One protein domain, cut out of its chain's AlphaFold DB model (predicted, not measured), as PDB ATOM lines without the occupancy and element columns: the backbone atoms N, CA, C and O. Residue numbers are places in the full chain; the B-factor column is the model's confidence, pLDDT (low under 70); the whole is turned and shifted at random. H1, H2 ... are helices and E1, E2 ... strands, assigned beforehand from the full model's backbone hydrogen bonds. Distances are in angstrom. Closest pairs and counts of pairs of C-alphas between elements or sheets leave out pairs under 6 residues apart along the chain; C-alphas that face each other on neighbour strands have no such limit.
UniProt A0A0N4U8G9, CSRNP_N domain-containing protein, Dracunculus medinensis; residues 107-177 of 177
ATOM      1  N   CYS A 107     -38.237 -35.418  18.258       94.44
ATOM      2  CA  CYS A 107     -37.378 -36.556  17.932       94.44
ATOM      3  C   CYS A 107     -38.165 -37.661  17.216       94.44
ATOM      4  O   CYS A 107     -39.369 -37.818  17.432       94.44
ATOM      5  N   ASN A 108     -37.464 -38.470  16.420       93.83
ATOM      6  CA  ASN A 108     -38.009 -39.652  15.745       93.83
ATOM      7  C   ASN A 108     -37.528 -40.987  16.350       93.83
ATOM      8  O   ASN A 108     -37.709 -42.050  15.759       93.83
ATOM      9  N   CYS A 109     -36.888 -40.938  17.519       94.19
ATOM     10  CA  CYS A 109     -36.320 -42.100  18.195       94.19
ATOM     11  C   CYS A 109     -37.412 -43.109  18.572       94.19
ATOM     12  O   CYS A 109     -38.458 -42.698  19.055       94.19
ATOM     13  N   ILE A 110     -37.153 -44.417  18.491       90.89
ATOM     14  CA  ILE A 110     -38.050 -45.430  19.086       90.89
ATOM     15  C   ILE A 110     -38.035 -45.282  20.616       90.89
ATOM     16  O   ILE A 110     -39.078 -45.145  21.259       90.89
ATOM     17  N   GLN A 111     -36.827 -45.204  21.172       93.63
ATOM     18  CA  GLN A 111     -36.522 -44.962  22.576       93.63
ATOM     19  C   GLN A 111     -35.434 -43.884  22.625       93.63
ATOM     20  O   GLN A 111     -34.429 -43.987  21.933       93.63
ATOM     21  N   CYS A 112     -35.674 -42.789  23.348       95.76
ATOM     22  CA  CYS A 112     -34.749 -41.653  23.377       95.76
ATOM     23  C   CYS A 112     -33.510 -41.984  24.209       95.76
ATOM     24  O   CYS A 112     -33.638 -42.174  25.415       95.76
ATOM     25  N   GLU A 113     -32.339 -42.013  23.584       92.72
ATOM     26  CA  GLU A 113     -31.064 -42.185  24.283       92.72
ATOM     27  C   GLU A 113     -30.416 -40.825  24.579       92.72
ATOM     28  O   GLU A 113     -30.558 -39.901  23.769       92.72
ATOM     29  N   PRO A 114     -29.680 -40.686  25.699       91.79
ATOM     30  CA  PRO A 114     -29.106 -39.403  26.096       91.79
ATOM     31  C   PRO A 114     -28.138 -38.775  25.093       91.79
ATOM     32  O   PRO A 114     -28.073 -37.554  24.989       91.79
ATOM     33  N   GLU A 115     -27.412 -39.607  24.350       91.93
ATOM     34  CA  GLU A 115     -26.340 -39.170  23.448       91.93
ATOM     35  C   GLU A 115     -26.832 -38.864  22.027       91.93
ATOM     36  O   GLU A 115     -26.150 -38.172  21.272       91.93
ATOM     37  N   THR A 116     -28.014 -39.359  21.646       94.20
ATOM     38  CA  THR A 116     -28.489 -39.315  20.251       94.20
ATOM     39  C   THR A 116     -29.811 -38.575  20.088       94.20
ATOM     40  O   THR A 116     -30.068 -37.986  19.036       94.20
ATOM     41  N   CYS A 117     -30.668 -38.566  21.113       95.59
ATOM     42  CA  CYS A 117     -31.966 -37.918  21.011       95.59
ATOM     43  C   CYS A 117     -31.820 -36.397  20.958       95.59
ATOM     44  O   CYS A 117     -31.359 -35.770  21.909       95.59
ATOM     45  N   TYR A 118     -32.334 -35.788  19.890       94.16
ATOM     46  CA  TYR A 118     -32.356 -34.335  19.725       94.16
ATOM     47  C   TYR A 118     -32.970 -33.592  20.925       94.16
ATOM     48  O   TYR A 118     -32.420 -32.589  21.375       94.16
ATOM     49  N   CYS A 119     -34.088 -34.080  21.477       95.95
ATOM     50  CA  CYS A 119     -34.727 -33.461  22.643       95.95
ATOM     51  C   CYS A 119     -33.825 -33.525  23.882       95.95
ATOM     52  O   CYS A 119     -33.723 -32.550  24.620       95.95
ATOM     53  N   THR A 120     -33.128 -34.645  24.084       95.75
ATOM     54  CA  THR A 120     -32.200 -34.786  25.207       95.75
ATOM     55  C   THR A 120     -30.964 -33.910  25.032       95.75
ATOM     56  O   THR A 120     -30.611 -33.182  25.952       95.75
ATOM     57  N   LEU A 121     -30.370 -33.891  23.837       95.75
ATOM     58  CA  LEU A 121     -29.211 -33.050  23.520       95.75
ATOM     59  C   LEU A 121     -29.502 -31.551  23.675       95.75
ATOM     60  O   LEU A 121     -28.604 -30.770  23.977       95.75
ATOM     61  N   THR A 122     -30.757 -31.142  23.477       93.93
ATOM     62  CA  THR A 122     -31.204 -29.750  23.636       93.93
ATOM     63  C   THR A 122     -31.712 -29.422  25.042       93.93
ATOM     64  O   THR A 122     -32.089 -28.280  25.296       93.93
ATOM     65  N   GLY A 123     -31.711 -30.384  25.969       95.18
ATOM     66  CA  GLY A 123     -32.121 -30.159  27.355       95.18
ATOM     67  C   GLY A 123     -33.628 -29.983  27.558       95.18
ATOM     68  O   GLY A 123     -34.042 -29.385  28.550       95.18
ATOM     69  N   ILE A 124     -34.459 -30.459  26.622       94.93
ATOM     70  CA  ILE A 124     -35.919 -30.320  26.676       94.93
ATOM     71  C   ILE A 124     -36.610 -31.678  26.819       94.93
ATOM     72  O   ILE A 124     -36.099 -32.730  26.427       94.93
ATOM     73  N   ASN A 125     -37.826 -31.658  27.354       95.65
ATOM     74  CA  ASN A 125     -38.689 -32.833  27.389       95.65
ATOM     75  C   ASN A 125     -39.150 -33.246  25.977       95.65
ATOM     76  O   ASN A 125     -39.279 -32.430  25.064       95.65
ATOM     77  N   CYS A 126     -39.435 -34.536  25.792       95.90
ATOM     78  CA  CYS A 126     -40.123 -34.997  24.586       95.90
ATOM     79  C   CYS A 126     -41.610 -34.628  24.679       95.90
ATOM     80  O   CYS A 126     -42.278 -35.044  25.626       95.90
ATOM     81  N   GLN A 127     -42.138 -33.904  23.691       95.15
ATOM     82  CA  GLN A 127     -43.551 -33.520  23.609       95.15
ATOM     83  C   GLN A 127     -44.273 -34.347  22.540       95.15
ATOM     84  O   GLN A 127     -43.796 -34.441  21.408       95.15
ATOM     85  N   VAL A 128     -45.427 -34.921  22.885       94.25
ATOM     86  CA  VAL A 128     -46.301 -35.667  21.962       94.25
ATOM     87  C   VAL A 128     -47.725 -35.134  22.069       94.25
ATOM     88  O   VAL A 128     -48.431 -35.446  23.026       94.25
ATOM     89  N   ASP A 129     -48.145 -34.338  21.093       92.11
ATOM     90  CA  ASP A 129     -49.479 -33.736  21.040       92.11
ATOM     91  C   ASP A 129     -50.489 -34.638  20.321       92.11
ATOM     92  O   ASP A 129     -51.615 -34.828  20.782       92.11
ATOM     93  N   GLU A 130     -50.046 -35.261  19.235       88.24
ATOM     94  CA  GLU A 130     -50.791 -36.216  18.418       88.24
ATOM     95  C   GLU A 130     -49.918 -37.461  18.181       88.24
ATOM     96  O   GLU A 130     -48.712 -37.443  18.455       88.24
ATOM     97  N   PRO A 131     -50.475 -38.595  17.715       87.29
ATOM     98  CA  PRO A 131     -49.653 -39.742  17.357       87.29
ATOM     99  C   PRO A 131     -48.550 -39.331  16.373       87.29
ATOM    100  O   PRO A 131     -48.838 -38.875  15.275       87.29
ATOM    101  N   GLN A 132     -47.292 -39.527  16.778       88.63
ATOM    102  CA  GLN A 132     -46.094 -39.216  15.985       88.63
ATOM    103  C   GLN A 132     -45.804 -37.722  15.765       88.63
ATOM    104  O   GLN A 132     -45.001 -37.386  14.901       88.63
ATOM    105  N   PHE A 133     -46.397 -36.829  16.564       91.41
ATOM    106  CA  PHE A 133     -46.146 -35.393  16.465       91.41
ATOM    107  C   PHE A 133     -46.254 -34.691  17.830       91.41
ATOM    108  O   PHE A 133     -47.202 -34.952  18.568       91.41
ATOM    109  N   PRO A 134     -45.361 -33.754  18.196       93.00
ATOM    110  CA  PRO A 134     -44.080 -33.450  17.555       93.00
ATOM    111  C   PRO A 134     -43.062 -34.594  17.628       93.00
ATOM    112  O   PRO A 134     -42.391 -34.899  16.652       93.00
ATOM    113  N   CYS A 135     -42.957 -35.282  18.768       95.53
ATOM    114  CA  CYS A 135     -42.082 -36.450  18.882       95.53
ATOM    115  C   CYS A 135     -42.822 -37.730  18.476       95.53
ATOM    116  O   CYS A 135     -43.974 -37.943  18.860       95.53
ATOM    117  N   SER A 136     -42.126 -38.639  17.793       94.54
ATOM    118  CA  SER A 136     -42.640 -39.976  17.475       94.54
ATOM    119  C   SER A 136     -42.132 -41.077  18.404       94.54
ATOM    120  O   SER A 136     -42.371 -42.256  18.146       94.54
ATOM    121  N   CYS A 137     -41.477 -40.711  19.509       95.06
ATOM    122  CA  CYS A 137     -40.973 -41.677  20.473       95.06
ATOM    123  C   CYS A 137     -42.072 -42.441  21.209       95.06
ATOM    124  O   CYS A 137     -43.148 -41.913  21.532       95.06
ATOM    125  N   ALA A 138     -41.782 -43.710  21.504       92.39
ATOM    126  CA  ALA A 138     -42.705 -44.597  22.188       92.39
ATOM    127  C   ALA A 138     -43.016 -44.107  23.613       92.39
ATOM    128  O   ALA A 138     -42.379 -43.201  24.160       92.39
ATOM    129  N   LYS A 139     -44.019 -44.720  24.251       91.94
ATOM    130  CA  LYS A 139     -44.336 -44.448  25.665       91.94
ATOM    131  C   LYS A 139     -43.167 -44.807  26.594       91.94
ATOM    132  O   LYS A 139     -43.020 -44.160  27.622       91.94
ATOM    133  N   SER A 140     -42.319 -45.756  26.194       92.18
ATOM    134  CA  SER A 140     -41.048 -46.133  26.832       92.18
ATOM    135  C   SER A 140     -39.895 -45.161  26.517       92.18
ATOM    136  O   SER A 140     -38.746 -45.563  26.396       92.18
ATOM    137  N   CYS A 141     -40.190 -43.875  26.317       93.51
ATOM    138  CA  CYS A 141     -39.183 -42.850  26.049       93.51
ATOM    139  C   CYS A 141     -38.224 -42.696  27.238       93.51
ATOM    140  O   CYS A 141     -38.664 -42.332  28.325       93.51
ATOM    141  N   ASN A 142     -36.923 -42.845  26.990       95.63
ATOM    142  CA  ASN A 142     -35.866 -42.710  27.996       95.63
ATOM    143  C   ASN A 142     -35.212 -41.317  28.034       95.63
ATOM    144  O   ASN A 142     -34.079 -41.173  28.483       95.63
ATOM    145  N   ASN A 143     -35.916 -40.271  27.584       96.15
ATOM    146  CA  ASN A 143     -35.415 -38.904  27.730       96.15
ATOM    147  C   ASN A 143     -35.306 -38.556  29.235       96.15
ATOM    148  O   ASN A 143     -36.346 -38.542  29.902       96.15
ATOM    149  N   PRO A 144     -34.110 -38.237  29.770       95.12
ATOM    150  CA  PRO A 144     -33.926 -37.887  31.181       95.12
ATOM    151  C   PRO A 144     -34.683 -36.617  31.597       95.12
ATOM    152  O   PRO A 144     -35.058 -36.488  32.758       95.12
ATOM    153  N   TYR A 145     -34.981 -35.711  30.659       95.83
ATOM    154  CA  TYR A 145     -35.817 -34.523  30.901       95.83
ATOM    155  C   TYR A 145     -37.324 -34.833  30.890       95.83
ATOM    156  O   TYR A 145     -38.157 -33.954  31.115       95.83
ATOM    157  N   GLY A 146     -37.687 -36.088  30.627       94.89
ATOM    158  CA  GLY A 146     -39.051 -36.589  30.649       94.89
ATOM    159  C   GLY A 146     -39.762 -36.561  29.297       94.89
ATOM    160  O   GLY A 146     -39.256 -36.101  28.269       94.89
ATOM    161  N   ARG A 147     -40.989 -37.087  29.316       94.77
ATOM    162  CA  ARG A 147     -41.900 -37.168  28.172       94.77
ATOM    163  C   ARG A 147     -43.279 -36.675  28.591       94.77
ATOM    164  O   ARG A 147     -43.863 -37.207  29.533       94.77
ATOM    165  N   ILE A 148     -43.832 -35.717  27.859       93.89
ATOM    166  CA  ILE A 148     -45.183 -35.198  28.061       93.89
ATOM    167  C   ILE A 148     -46.040 -35.591  26.859       93.89
ATOM    168  O   ILE A 148     -45.634 -35.445  25.710       93.89
ATOM    169  N   ALA A 149     -47.230 -36.120  27.138       92.97
ATOM    170  CA  ALA A 149     -48.238 -36.399  26.126       92.97
ATOM    171  C   ALA A 149     -49.468 -35.524  26.363       92.97
ATOM    172  O   ALA A 149     -49.930 -35.404  27.503       92.97
ATOM    173  N   PHE A 150     -50.017 -34.951  25.296       92.86
ATOM    174  CA  PHE A 150     -51.239 -34.167  25.355       92.86
ATOM    175  C   PHE A 150     -52.418 -35.020  25.834       92.86
ATOM    176  O   PHE A 150     -52.606 -36.175  25.446       92.86
ATOM    177  N   ARG A 151     -53.224 -34.440  26.728       90.63
ATOM    178  CA  ARG A 151     -54.381 -35.090  27.353       90.63
ATOM    179  C   ARG A 151     -55.609 -34.211  27.176       90.63
ATOM    180  O   ARG A 151     -55.869 -33.326  27.991       90.63
ATOM    181  N   SER A 152     -56.400 -34.498  26.147       89.97
ATOM    182  CA  SER A 152     -57.636 -33.761  25.844       89.97
ATOM    183  C   SER A 152     -58.628 -33.739  27.017       89.97
ATOM    184  O   SER A 152     -59.313 -32.740  27.240       89.97
ATOM    185  N   SER A 153     -58.666 -34.801  27.831       92.60
ATOM    186  CA  SER A 153     -59.500 -34.877  29.035       92.60
ATOM    187  C   SER A 153     -59.141 -33.818  30.081       92.60
ATOM    188  O   SER A 153     -60.046 -33.209  30.650       92.60
ATOM    189  N   LEU A 154     -57.848 -33.551  30.300       90.14
ATOM    190  CA  LEU A 154     -57.389 -32.521  31.238       90.14
ATOM    191  C   LEU A 154     -57.763 -31.125  30.747       90.14
ATOM    192  O   LEU A 154     -58.259 -30.318  31.530       90.14
ATOM    193  N   VAL A 155     -57.605 -30.867  29.444       88.18
ATOM    194  CA  VAL A 155     -58.024 -29.602  28.824       88.18
ATOM    195  C   VAL A 155     -59.527 -29.392  29.000       88.18
ATOM    196  O   VAL A 155     -59.954 -28.316  29.413       88.18
ATOM    197  N   ARG A 156     -60.342 -30.431  28.776       87.43
ATOM    198  CA  ARG A 156     -61.800 -30.367  28.959       87.43
ATOM    199  C   ARG A 156     -62.195 -30.088  30.410       87.43
ATOM    200  O   ARG A 156     -63.071 -29.257  30.646       87.43
ATOM    201  N   ILE A 157     -61.569 -30.766  31.373       91.04
ATOM    202  CA  ILE A 157     -61.822 -30.545  32.805       91.04
ATOM    203  C   ILE A 157     -61.442 -29.112  33.191       91.04
ATOM    204  O   ILE A 157     -62.251 -28.414  33.801       91.04
ATOM    205  N   HIS A 158     -60.257 -28.651  32.780       86.42
ATOM    206  CA  HIS A 158     -59.805 -27.284  33.030       86.42
ATOM    207  C   HIS A 158     -60.776 -26.255  32.440       86.42
ATOM    208  O   HIS A 158     -61.211 -25.350  33.147       86.42
ATOM    209  N   HIS A 159     -61.181 -26.426  31.179       85.12
ATOM    210  CA  HIS A 159     -62.154 -25.564  30.509       85.12
ATOM    211  C   HIS A 159     -63.462 -25.447  31.313       85.12
ATOM    212  O   HIS A 159     -63.932 -24.344  31.594       85.12
ATOM    213  N   GLN A 160     -64.014 -26.575  31.769       88.43
ATOM    214  CA  GLN A 160     -65.228 -26.595  32.592       88.43
ATOM    215  C   GLN A 160     -65.033 -25.896  33.945       88.43
ATOM    216  O   GLN A 160     -65.898 -25.134  34.380       88.43
ATOM    217  N   GLN A 161     -63.910 -26.141  34.622       88.28
ATOM    218  CA  GLN A 161     -63.594 -25.509  35.904       88.28
ATOM    219  C   GLN A 161     -63.407 -23.995  35.768       88.28
ATOM    220  O   GLN A 161     -63.856 -23.238  36.626       88.28
ATOM    221  N   THR A 162     -62.761 -23.540  34.697       86.70
ATOM    222  CA  THR A 162     -62.557 -22.116  34.416       86.70
ATOM    223  C   THR A 162     -63.887 -21.425  34.119       86.70
ATOM    224  O   THR A 162     -64.182 -20.417  34.755       86.70
ATOM    225  N   LEU A 163     -64.758 -22.016  33.292       85.44
ATOM    226  CA  LEU A 163     -66.118 -21.502  33.079       85.44
ATOM    227  C   LEU A 163     -66.916 -21.373  34.384       85.44
ATOM    228  O   LEU A 163     -67.574 -20.359  34.605       85.44
ATOM    229  N   LYS A 164     -66.854 -22.378  35.271       87.76
ATOM    230  CA  LYS A 164     -67.530 -22.317  36.581       87.76
ATOM    231  C   LYS A 164     -67.005 -21.163  37.441       87.76
ATOM    232  O   LYS A 164     -67.806 -20.431  38.015       87.76
ATOM    233  N   ARG A 165     -65.680 -20.987  37.510       87.22
ATOM    234  CA  ARG A 165     -65.036 -19.909  38.282       87.22
ATOM    235  C   ARG A 165     -65.390 -18.518  37.754       87.22
ATOM    236  O   ARG A 165     -65.648 -17.622  38.555       87.22
ATOM    237  N   LEU A 166     -65.452 -18.346  36.434       83.86
ATOM    238  CA  LEU A 166     -65.843 -17.078  35.812       83.86
ATOM    239  C   LEU A 166     -67.308 -16.735  36.098       83.86
ATOM    240  O   LEU A 166     -67.580 -15.650  36.600       83.86
ATOM    241  N   LYS A 167     -68.237 -17.685  35.913       82.73
ATOM    242  CA  LYS A 167     -69.664 -17.485  36.239       82.73
ATOM    243  C   LYS A 167     -69.893 -17.148  37.714       82.73
ATOM    244  O   LYS A 167     -70.745 -16.332  38.037       82.73
ATOM    245  N   ALA A 168     -69.137 -17.771  38.620       86.71
ATOM    246  CA  ALA A 168     -69.197 -17.455  40.046       86.71
ATOM    247  C   ALA A 168     -68.607 -16.074  40.382       86.71
ATOM    248  O   ALA A 168     -68.966 -15.493  41.400       86.71
ATOM    249  N   SER A 169     -67.691 -15.549  39.566       81.61
ATOM    250  CA  SER A 169     -67.120 -14.210  39.761       81.61
ATOM    251  C   SER A 169     -68.062 -13.124  39.240       81.61
ATOM    252  O   SER A 169     -68.351 -12.204  39.990       81.61
ATOM    253  N   GLN A 170     -68.674 -13.327  38.068       77.65
ATOM    254  CA  GLN A 170     -69.723 -12.446  37.531       77.65
ATOM    255  C   GLN A 170     -70.904 -12.298  38.497       77.65
ATOM    256  O   GLN A 170     -71.287 -11.188  38.840       77.65
ATOM    257  N   LYS A 171     -71.414 -13.414  39.041       81.52
ATOM    258  CA  LYS A 171     -72.492 -13.373  40.046       81.52
ATOM    259  C   LYS A 171     -72.127 -12.580  41.301       81.52
ATOM    260  O   LYS A 171     -73.009 -12.007  41.921       81.52
ATOM    261  N   ARG A 172     -70.850 -12.594  41.704       82.12
ATOM    262  CA  ARG A 172     -70.376 -11.829  42.866       82.12
ATOM    263  C   ARG A 172     -70.310 -10.337  42.554       82.12
ATOM    264  O   ARG A 172     -70.694  -9.547  43.404       82.12
ATOM    265  N   GLU A 173     -69.869  -9.971  41.355       76.99
ATOM    266  CA  GLU A 173     -69.843  -8.581  40.879       76.99
ATOM    267  C   GLU A 173     -71.262  -8.005  40.759       76.99
ATOM    268  O   GLU A 173     -71.508  -6.899  41.225       76.99
ATOM    269  N   GLU A 174     -72.221  -8.789  40.254       75.75
ATOM    270  CA  GLU A 174     -73.642  -8.411  40.170       75.75
ATOM    271  C   GLU A 174     -74.298  -8.208  41.546       75.75
ATOM    272  O   GLU A 174     -75.201  -7.394  41.670       75.75
ATOM    273  N   THR A 175     -73.865  -8.934  42.585       75.42
ATOM    274  CA  THR A 175     -74.392  -8.762  43.955       75.42
ATOM    275  C   THR A 175     -73.749  -7.623  44.747       75.42
ATOM    276  O   THR A 175     -74.233  -7.304  45.831       75.42
ATOM    277  N   VAL A 176     -72.633  -7.065  44.269       69.17
ATOM    278  CA  VAL A 176     -71.883  -5.993  44.953       69.17
ATOM    279  C   VAL A 176     -72.125  -4.622  44.299       69.17
ATOM    280  O   VAL A 176     -71.765  -3.603  44.888       69.17
ATOM    281  N   SER A 177     -72.762  -4.589  43.123       50.38
ATOM    282  CA  SER A 177     -73.208  -3.371  42.436       50.38
ATOM    283  C   SER A 177     -74.686  -3.075  42.669       50.38
ATOM    284  O   SER A 177     -75.040  -1.897  42.442       50.38
TER     285      SER A 177
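What this domain is: This is residues 107 to 177 of the 177 residues of the protein "CSRNP_N domain-containing protein" of Dracunculus medinensis (UniProt A0A0N4U8G9). A small head, made largely of loops with the short helix H1 and the two short strands E1 and E2, has one long helical arm: residues 153 to 177, of which 153 to 176 belong to H2, stand free and stick out from it. In the head E1 and E2 lie side by side as a two-stranded parallel sheet. The printed part has 71 residues, with two named helices and two named strands in the order H1, E1, E2, H2, in the mixed class of helices and strands. The whole is extended, with a radius of gyration of the C-alphas of 19.4 A, and the arm makes much of the length in its spans of 62 by 22 by 15 A.

How they stand to each other: H1, residues 118 to 121, comes closest to E1, residues 126 to 130, at the C-alphas of Cys 119 and Cys 126, 5.9 A apart. E1 and E2, residues 147 to 149, are parallel neighbours, with 15 degrees between their directions. N 128 and O 148 are within hydrogen-bond range at 2.9 A, as are N 148 and O 126 at 2.8 A. Residues 128 to 130 of E1 also pair, antiparallel, with residues 133 to 134. H2, residues 152 to 176, is apart from H1 and E1. Every O i to N i+4 pair in H2 is within hydrogen-bond range; H1 is too short for such a pair.

Where its parts are: H1 begins at C-alpha 118, (-32.356, -34.335, 19.725), and is 5.1 A long. E1 is 12.4 A long and E2 6.7 A. H2 runs 36.6 A from C-alpha 152, (-57.636, -33.761, 25.844), to C-alpha 176, (-71.883, -5.993, 44.953).

The domain as a whole: The C-alphas of Glu 115 and Ser 177, the two farthest apart, are 62.0 A apart. The printed part has no cut. The link from E1 to E2, 16 residues, is long; those from H1 to E1 and from E2 to H2 are tight. Residues 176 to 177 have pLDDT under 70.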